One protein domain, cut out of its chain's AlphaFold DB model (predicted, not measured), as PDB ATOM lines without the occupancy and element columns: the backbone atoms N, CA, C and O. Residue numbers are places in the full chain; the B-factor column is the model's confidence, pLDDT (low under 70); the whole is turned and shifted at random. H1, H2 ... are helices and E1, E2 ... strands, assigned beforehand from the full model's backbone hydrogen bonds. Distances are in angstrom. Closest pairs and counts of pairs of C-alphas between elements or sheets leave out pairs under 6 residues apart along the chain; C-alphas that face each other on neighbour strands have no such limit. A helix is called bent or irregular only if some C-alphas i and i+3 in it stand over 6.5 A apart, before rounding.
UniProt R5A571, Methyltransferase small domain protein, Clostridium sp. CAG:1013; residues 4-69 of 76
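What this domain is: This is residues 4 to 69 of the 76 residues of the protein "Methyltransferase small domain protein" of Clostridium sp. CAG:1013 (UniProt R5A571). A long, narrow sheet of three strands, E1, E2 and E3, makes the longest axis of a flat, open shape, and the one helix, H1, stands at the end of the sheet where E1 and E3 finish. H1 only grazes the sheet with its residues 57 to 59, and residues 61 to 69 stick out free. The printed part has 66 residues, with three named strands and then one named helix along the chain; the sheet runs E2, E1, E3 and is mixed, and the class is mixed, helices and strands. The whole is loose, with a radius of gyration of the C-alphas of 14.9 A, and it spans 42 by 30 by 15 A.

Where its parts are: Begin at Phe 4 and go on to C-alpha 9 at (-2.350, 23.992, 10.017), where E1 starts; it takes residues 9 to 18, measures 25.6 A and bends by 63 degrees at residue 12. E2, residues 27 to 34, runs for 22.6 A. Look next at E3, residues 41 to 47, which covers 17.9 A and ends with C-alpha 47 at (-20.928, 28.671, 29.230). H1, residues 57 to 68, is 15.5 A long and ends with C-alpha 68 at (-9.779, 41.103, 40.041). It is irregular: C-alphas 62 and 65 are 9.3 A apart.

How they stand to each other: Start from E1, the inner strand. E1 and E2 form a hairpin, antiparallel with 165 degrees between their directions; look for N 12 and O 31 at 2.8 A and N 17 and O 27 at 2.8 A, within hydrogen-bond range. Their C-alphas 28 and 16 face each other at 4.4 A. E3, the other neighbour of E1, is parallel to it at 25 degrees, and here N 14 and O 41 are 2.9 A apart and N 43 and O 14 2.8 A. The edge strands E2 and E3 are apart. H1 is only just on the sheet, with 5 pairs of C-alphas within 10 A. The closest C-alphas of E3 and H1 are those of Leu 47 and Leu 59, 7.6 A apart. In H1, 4 of 8 O i to N i+4 pairs are within hydrogen-bond range, and 5 of 9 O i to N i+3 pairs.

The domain as a whole: The two C-alphas farthest apart are those of Gln 6 and Asp 52, at 43.5 A. The printed part has no cut, and its three links, E1 to E2, E2 to E3 and E3 to H1, are short. The mean pLDDT of the printed part is 93.7; look at residues 67 to 69 for the values under 70.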
ATOM      1  N   PHE A   4      -6.860  26.906   7.008       91.88
ATOM      2  CA  PHE A   4      -5.868  26.264   7.866       91.88
ATOM      3  C   PHE A   4      -4.922  25.335   7.094       91.88
ATOM      4  O   PHE A   4      -3.710  25.478   7.224       91.88
ATOM      5  N   HIS A   5      -5.426  24.471   6.205       87.06
ATOM      6  CA  HIS A   5      -4.559  23.583   5.418       87.06
ATOM      7  C   HIS A   5      -3.631  24.360   4.479       87.06
ATOM      8  O   HIS A   5      -2.497  23.944   4.264       87.06
ATOM      9  N   GLN A   6      -4.073  25.507   3.948       93.00
ATOM     10  CA  GLN A   6      -3.212  26.380   3.136       93.00
ATOM     11  C   GLN A   6      -2.035  26.953   3.940       93.00
ATOM     12  O   GLN A   6      -0.992  27.245   3.364       93.00
ATOM     13  N   ALA A   7      -2.186  27.081   5.259       94.06
ATOM     14  CA  ALA A   7      -1.142  27.516   6.183       94.06
ATOM     15  C   ALA A   7      -0.362  26.348   6.828       94.06
ATOM     16  O   ALA A   7       0.410  26.577   7.768       94.06
ATOM     17  N   ASP A   8      -0.559  25.113   6.341       93.69
ATOM     18  CA  ASP A   8      -0.039  23.869   6.933       93.69
ATOM     19  C   ASP A   8      -0.502  23.669   8.391       93.69
ATOM     20  O   ASP A   8       0.218  23.145   9.233       93.69
ATOM     21  N   LEU A   9      -1.712  24.131   8.713       96.81
ATOM     22  CA  LEU A   9      -2.350  23.992  10.017       96.81
ATOM     23  C   LEU A   9      -3.513  23.002   9.944       96.81
ATOM     24  O   LEU A   9      -4.425  23.150   9.133       96.81
ATOM     25  N   GLU A  10      -3.511  22.034  10.854       96.69
ATOM     26  CA  GLU A  10      -4.591  21.066  11.021       96.69
ATOM     27  C   GLU A  10      -5.407  21.408  12.277       96.69
ATOM     28  O   GLU A  10      -4.833  21.414  13.373       96.69
ATOM     29  N   PRO A  11      -6.720  21.676  12.171       96.62
ATOM     30  CA  PRO A  11      -7.597  21.852  13.329       96.62
ATOM     31  C   PRO A  11      -7.632  20.601  14.209       96.62
ATOM     32  O   PRO A  11      -7.897  19.504  13.722       96.62
ATOM     33  N   LYS A  12      -7.376  20.750  15.512       97.75
ATOM     34  CA  LYS A  12      -7.301  19.619  16.453       97.75
ATOM     35  C   LYS A  12      -8.372  19.665  17.531       97.75
ATOM     36  O   LYS A  12      -8.928  18.616  17.855       97.75
ATOM     37  N   ARG A  13      -8.672  20.847  18.067       98.44
ATOM     38  CA  ARG A  13      -9.680  21.037  19.118       98.44
ATOM     39  C   ARG A  13     -10.506  22.276  18.833       98.44
ATOM     40  O   ARG A  13      -9.945  23.342  18.592       98.44
ATOM     41  N   LEU A  14     -11.823  22.127  18.871       98.50
ATOM     42  CA  LEU A  14     -12.778  23.218  18.745       98.50
ATOM     43  C   LEU A  14     -13.652  23.269  19.992       98.50
ATOM     44  O   LEU A  14     -14.171  22.243  20.425       98.50
ATOM     45  N   ARG A  15     -13.865  24.468  20.527       98.62
ATOM     46  CA  ARG A  15     -14.796  24.695  21.631       98.62
ATOM     47  C   ARG A  15     -15.675  25.899  21.334       98.62
ATOM     48  O   ARG A  15     -15.165  26.974  21.041       98.62
ATOM     49  N   LEU A  16     -16.992  25.729  21.388       98.62
ATOM     50  CA  LEU A  16     -17.934  26.842  21.238       98.62
ATOM     51  C   LEU A  16     -18.097  27.583  22.565       98.62
ATOM     52  O   LEU A  16     -18.019  26.971  23.629       98.62
ATOM     53  N   VAL A  17     -18.378  28.882  22.490       98.44
ATOM     54  CA  VAL A  17     -18.607  29.749  23.648       98.44
ATOM     55  C   VAL A  17     -19.987  30.393  23.534       98.44
ATOM     56  O   VAL A  17     -20.333  30.976  22.499       98.44
ATOM     57  N   GLN A  18     -20.782  30.279  24.597       98.44
ATOM     58  CA  GLN A  18     -22.124  30.854  24.716       98.44
ATOM     59  C   GLN A  18     -22.220  31.698  25.986       98.44
ATOM     60  O   GLN A  18     -21.598  31.374  26.994       98.44
ATOM     61  N   GLN A  19     -23.060  32.741  25.965       97.50
ATOM     62  CA  GLN A  19     -23.304  33.542  27.169       97.50
ATOM     63  C   GLN A  19     -23.894  32.674  28.286       97.50
ATOM     64  O   GLN A  19     -23.386  32.666  29.394       97.50
ATOM     65  N   ARG A  20     -24.947  31.918  27.969       96.81
ATOM     66  CA  ARG A  20     -25.656  30.994  28.862       96.81
ATOM     67  C   ARG A  20     -26.381  29.938  28.038       96.81
ATOM     68  O   ARG A  20     -26.535  30.109  26.824       96.81
ATOM     69  N   ALA A  21     -26.849  28.879  28.694       95.56
ATOM     70  CA  ALA A  21     -27.555  27.785  28.035       95.56
ATOM     71  C   ALA A  21     -28.726  28.294  27.171       95.56
ATOM     72  O   ALA A  21     -29.474  29.197  27.551       95.56
ATOM     73  N   GLY A  22     -28.861  27.735  25.967       94.81
ATOM     74  CA  GLY A  22     -29.915  28.095  25.014       94.81
ATOM     75  C   GLY A  22     -29.680  29.393  24.232       94.81
ATOM     76  O   GLY A  22     -30.464  29.705  23.335       94.81
ATOM     77  N   LYS A  23     -28.611  30.153  24.509       96.50
ATOM     78  CA  LYS A  23     -28.186  31.265  23.643       96.50
ATOM     79  C   LYS A  23     -27.330  30.753  22.486       96.50
ATOM     80  O   LYS A  23     -26.625  29.756  22.603       96.50
ATOM     81  N   ALA A  24     -27.385  31.459  21.359       98.06
ATOM     82  CA  ALA A  24     -26.525  31.154  20.223       98.06
ATOM     83  C   ALA A  24     -25.039  31.344  20.602       98.06
ATOM     84  O   ALA A  24     -24.720  32.300  21.318       98.06
ATOM     85  N   PRO A  25     -24.125  30.475  20.127       98.06
ATOM     86  CA  PRO A  25     -22.693  30.724  20.233       98.06
ATOM     87  C   PRO A  25     -22.305  32.013  19.511       98.06
ATOM     88  O   PRO A  25     -22.785  32.269  18.407       98.06
ATOM     89  N   PHE A  26     -21.410  32.793  20.111       98.06
ATOM     90  CA  PHE A  26     -20.900  34.037  19.516       98.06
ATOM     91  C   PHE A  26     -19.378  34.030  19.322       98.06
ATOM     92  O   PHE A  26     -18.840  34.873  18.610       98.06
ATOM     93  N   LEU A  27     -18.689  33.070  19.939       98.19
ATOM     94  CA  LEU A  27     -17.250  32.868  19.853       98.19
ATOM     95  C   LEU A  27     -16.968  31.363  19.772       98.19
ATOM     96  O   LEU A  27     -17.725  30.540  20.294       98.19
ATOM     97  N   PHE A  28     -15.869  30.998  19.121       97.75
ATOM     98  CA  PHE A  28     -15.299  29.663  19.210       97.75
ATOM     99  C   PHE A  28     -13.794  29.763  19.445       97.75
ATOM    100  O   PHE A  28     -13.129  30.676  18.957       97.75
ATOM    101  N   LEU A  29     -13.266  28.805  20.193       98.06
ATOM    102  CA  LEU A  29     -11.845  28.590  20.393       98.06
ATOM    103  C   LEU A  29     -11.409  27.483  19.442       98.06
ATOM    104  O   LEU A  29     -12.092  26.463  19.317       98.06
ATOM    105  N   LEU A  30     -10.285  27.692  18.769       97.69
ATOM    106  CA  LEU A  30      -9.725  26.721  17.843       97.69
ATOM    107  C   LEU A  30      -8.241  26.544  18.122       97.69
ATOM    108  O   LEU A  30      -7.464  27.492  18.030       97.69
ATOM    109  N   GLU A  31      -7.854  25.311  18.416       97.75
ATOM    110  CA  GLU A  31      -6.461  24.896  18.447       97.75
ATOM    111  C   GLU A  31      -6.114  24.206  17.128       97.75
ATOM    112  O   GLU A  31      -6.777  23.246  16.716       97.75
ATOM    113  N   CYS A  32      -5.041  24.669  16.492       97.25
ATOM    114  CA  CYS A  32      -4.483  24.058  15.295       97.25
ATOM    115  C   CYS A  32      -3.052  23.587  15.546       97.25
ATOM    116  O   CYS A  32      -2.297  24.208  16.292       97.25
ATOM    117  N   ARG A  33      -2.645  22.527  14.845       97.31
ATOM    118  CA  ARG A  33      -1.283  21.994  14.887       97.31
ATOM    119  C   ARG A  33      -0.660  21.999  13.497       97.31
ATOM    120  O   ARG A  33      -1.253  21.485  12.552       97.31
ATOM    121  N   ARG A  34       0.565  22.522  13.391       96.94
ATOM    122  CA  ARG A  34       1.327  22.502  12.137       96.94
ATOM    123  C   ARG A  34       1.683  21.073  11.719       96.94
ATOM    124  O   ARG A  34       2.146  20.304  12.566       96.94
ATOM    125  N   GLY A  35       1.446  20.712  10.456       94.25
ATOM    126  CA  GLY A  35       1.699  19.362   9.930       94.25
ATOM    127  C   GLY A  35       0.958  18.251  10.692       94.25
ATOM    128  O   GLY A  35       1.441  17.120  10.797       94.25
ATOM    129  N   GLY A  36      -0.170  18.579  11.329       94.44
ATOM    130  CA  GLY A  36      -0.974  17.617  12.075       94.44
ATOM    131  C   GLY A  36      -1.641  16.593  11.155       94.44
ATOM    132  O   GLY A  36      -1.974  16.885  10.014       94.44
ATOM    133  N   LYS A  37      -1.868  15.374  11.662       94.00
ATOM    134  CA  LYS A  37      -2.719  14.397  10.965       94.00
ATOM    135  C   LYS A  37      -4.194  14.795  11.090       94.00
ATOM    136  O   LYS A  37      -4.551  15.312  12.159       94.00
ATOM    137  N   PRO A  38      -5.041  14.464  10.098       94.50
ATOM    138  CA  PRO A  38      -6.469  14.745  10.140       94.50
ATOM    139  C   PRO A  38      -7.167  14.285  11.419       94.50
ATOM    140  O   PRO A  38      -6.801  13.272  12.019       94.50
ATOM    141  N   GLY A  39      -8.190  15.039  11.813       94.38
ATOM    142  CA  GLY A  39      -9.098  14.702  12.910       94.38
ATOM    143  C   GLY A  39      -9.215  15.827  13.929       94.38
ATOM    144  O   GLY A  39      -8.222  16.463  14.270       94.38
ATOM    145  N   MET A  40     -10.418  16.048  14.442       96.38
ATOM    146  CA  MET A  40     -10.719  17.161  15.337       96.38
ATOM    147  C   MET A  40     -11.681  16.707  16.431       96.38
ATOM    148  O   MET A  40     -12.650  16.004  16.148       96.38
ATOM    149  N   THR A  41     -11.427  17.146  17.660       98.38
ATOM    150  CA  THR A  41     -12.337  16.975  18.794       98.38
ATOM    151  C   THR A  41     -13.155  18.245  18.986       98.38
ATOM    152  O   THR A  41     -12.601  19.345  18.984       98.38
ATOM    153  N   VAL A  42     -14.464  18.093  19.176       98.31
ATOM    154  CA  VAL A  42     -15.346  19.180  19.616       98.31
ATOM    155  C   VAL A  42     -15.577  19.017  21.112       98.31
ATOM    156  O   VAL A  42     -16.068  17.980  21.554       98.31
ATOM    157  N   GLU A  43     -15.182  20.018  21.886       98.44
ATOM    158  CA  GLU A  43     -15.331  20.024  23.339       98.44
ATOM    159  C   GLU A  43     -16.725  20.501  23.765       98.44
ATOM    160  O   GLU A  43     -17.411  21.179  22.988       98.44
ATOM    161  N   PRO A  44     -17.154  20.180  25.003       98.06
ATOM    162  CA  PRO A  44     -18.359  20.762  25.580       98.06
ATOM    163  C   PRO A  44     -18.351  22.288  25.474       98.06
ATOM    164  O   PRO A  44     -17.306  22.926  25.594       98.06
ATOM    165  N   VAL A  45     -19.521  22.888  25.264       98.19
ATOM    166  CA  VAL A  45     -19.659  24.348  25.194       98.19
ATOM    167  C   VAL A  45     -19.118  24.985  26.475       98.19
ATOM    168  O   VAL A  45     -19.410  24.513  27.570       98.19
ATOM    169  N   LEU A  46     -18.336  26.055  26.342       97.94
ATOM    170  CA  LEU A  46     -18.014  26.932  27.464       97.94
ATOM    171  C   LEU A  46     -19.189  27.894  27.675       97.94
ATOM    172  O   LEU A  46     -19.461  28.744  26.820       97.94
ATOM    173  N   LEU A  47     -19.896  27.734  28.791       98.00
ATOM    174  CA  LEU A  47     -20.928  28.671  29.230       98.00
ATOM    175  C   LEU A  47     -20.273  29.755  30.078       98.00
ATOM    176  O   LEU A  47     -19.554  29.433  31.021       98.00
ATOM    177  N   LEU A  48     -20.506  31.026  29.750       96.44
ATOM    178  CA  LEU A  48     -19.927  32.126  30.519       96.44
ATOM    179  C   LEU A  48     -20.692  32.409  31.813       96.44
ATOM    180  O   LEU A  48     -20.083  32.781  32.809       96.44
ATOM    181  N   GLU A  49     -22.004  32.201  31.805       96.94
ATOM    182  CA  GLU A  49     -22.894  32.425  32.938       96.94
ATOM    183  C   GLU A  49     -23.689  31.164  33.297       96.94
ATOM    184  O   GLU A  49     -24.009  30.335  32.434       96.94
ATOM    185  N   GLY A  50     -24.047  31.063  34.578       94.81
ATOM    186  CA  GLY A  50     -25.078  30.168  35.088       94.81
ATOM    187  C   GLY A  50     -26.500  30.659  34.785       94.81
ATOM    188  O   GLY A  50     -26.720  31.650  34.085       94.81
ATOM    189  N   GLU A  51     -27.498  29.950  35.315       92.00
ATOM    190  CA  GLU A  51     -28.917  30.299  35.129       92.00
ATOM    191  C   GLU A  51     -29.310  31.624  35.804       92.00
ATOM    192  O   GLU A  51     -30.225  32.307  35.344       92.00
ATOM    193  N   ASP A  52     -28.599  32.002  36.864       92.81
ATOM    194  CA  ASP A  52     -28.771  33.239  37.629       92.81
ATOM    195  C   ASP A  52     -28.077  34.458  36.991       92.81
ATOM    196  O   ASP A  52     -28.215  35.579  37.482       92.81
ATOM    197  N   GLY A  53     -27.357  34.257  35.882       92.50
ATOM    198  CA  GLY A  53     -26.566  35.292  35.222       92.50
ATOM    199  C   GLY A  53     -25.231  35.590  35.910       92.50
ATOM    200  O   GLY A  53     -24.501  36.461  35.437       92.50
ATOM    201  N   ALA A  54     -24.885  34.885  36.992       93.81
ATOM    202  CA  ALA A  54     -23.550  34.953  37.572       93.81
ATOM    203  C   ALA A  54     -22.553  34.201  36.677       93.81
ATOM    204  O   ALA A  54     -22.959  33.310  35.924       93.81
ATOM    205  N   PRO A  55     -21.247  34.522  36.733       94.25
ATOM    206  CA  PRO A  55     -20.247  33.745  36.022       94.25
ATOM    207  C   PRO A  55     -20.315  32.252  36.346       94.25
ATOM    208  O   PRO A  55     -20.556  31.858  37.485       94.25
ATOM    209  N   SER A  56     -20.085  31.411  35.341       95.50
ATOM    210  CA  SER A  56     -20.008  29.971  35.563       95.50
ATOM    211  C   SER A  56     -18.768  29.607  36.385       95.50
ATOM    212  O   SER A  56     -17.735  30.271  36.291       95.50
ATOM    213  N   GLN A  57     -18.849  28.507  37.139       94.38
ATOM    214  CA  GLN A  57     -17.703  27.992  37.896       94.38
ATOM    215  C   GLN A  57     -16.494  27.743  36.989       94.38
ATOM    216  O   GLN A  57     -15.379  28.113  37.329       94.38
ATOM    217  N   GLU A  58     -16.718  27.180  35.800       95.62
ATOM    218  CA  GLU A  58     -15.639  26.944  34.843       95.62
ATOM    219  C   GLU A  58     -14.990  28.254  34.370       95.62
ATOM    220  O   GLU A  58     -13.777  28.307  34.176       95.62
ATOM    221  N   LEU A  59     -15.774  29.323  34.191       93.75
ATOM    222  CA  LEU A  59     -15.219  30.619  33.823       93.75
ATOM    223  C   LEU A  59     -14.376  31.216  34.956       93.75
ATOM    224  O   LEU A  59     -13.316  31.771  34.666       93.75
ATOM    225  N   GLU A  60     -14.814  31.077  36.210       91.88
ATOM    226  CA  GLU A  60     -14.018  31.470  37.382       91.88
ATOM    227  C   GLU A  60     -12.720  30.661  37.478       91.88
ATOM    228  O   GLU A  60     -11.657  31.237  37.690       91.88
ATOM    229  N   ASP A  61     -12.768  29.352  37.231       93.31
ATOM    230  CA  ASP A  61     -11.584  28.488  37.268       93.31
ATOM    231  C   ASP A  61     -10.571  28.840  36.157       93.31
ATOM    232  O   ASP A  61      -9.361  28.735  36.358       93.31
ATOM    233  N   ILE A  62     -11.051  29.267  34.978       92.19
ATOM    234  CA  ILE A  62     -10.204  29.675  33.842       92.19
ATOM    235  C   ILE A  62      -9.581  31.053  34.068       92.19
ATOM    236  O   ILE A  62      -8.398  31.241  33.785       92.19
ATOM    237  N   TYR A  63     -10.378  32.037  34.495       85.81
ATOM    238  CA  TYR A  63      -9.900  33.411  34.655       85.81
ATOM    239  C   TYR A  63      -9.140  33.618  35.966       85.81
ATOM    240  O   TYR A  63      -8.242  34.457  36.005       85.81
ATOM    241  N   GLY A  64      -9.478  32.875  37.019       81.19
ATOM    242  CA  GLY A  64      -8.911  33.060  38.348       81.19
ATOM    243  C   GLY A  64      -8.968  34.523  38.797       81.19
ATOM    244  O   GLY A  64      -9.972  35.216  38.628       81.19
ATOM    245  N   ASP A  65      -7.844  35.017  39.311       75.44
ATOM    246  CA  ASP A  65      -7.675  36.390  39.796       75.44
ATOM    247  C   ASP A  65      -7.549  37.446  38.682       75.44
ATOM    248  O   ASP A  65      -7.524  38.644  38.968       75.44
ATOM    249  N   TYR A  66      -7.521  37.048  37.404       74.62
ATOM    250  CA  TYR A  66      -7.395  37.991  36.290       74.62
ATOM    251  C   TYR A  66      -8.552  38.998  36.247       74.62
ATOM    252  O   TYR A  66      -8.356  40.152  35.863       74.62
ATOM    253  N   ARG A  67      -9.754  38.590  36.671       67.31
ATOM    254  CA  ARG A  67     -10.918  39.486  36.786       67.31
ATOM    255  C   ARG A  67     -10.760  40.550  37.860       67.31
ATOM    256  O   ARG A  67     -11.274  41.655  37.700       67.31
ATOM    257  N   ASP A  68     -10.044  40.212  38.921       68.88
ATOM    258  CA  ASP A  68      -9.779  41.103  40.041       68.88
ATOM    259  C   ASP A  68      -8.506  41.929  39.833       68.88
ATOM    260  O   ASP A  68      -8.179  42.765  40.678       68.88
ATOM    261  N   ASN A  69      -7.806  41.750  38.703       67.50
ATOM    262  CA  ASN A  69      -6.619  42.530  38.392       67.50
ATOM    263  C   ASN A  69      -6.989  44.027  38.299       67.50
ATOM    264  O   ASN A  69      -7.714  44.436  37.380       67.50
TER     265      ASN A  69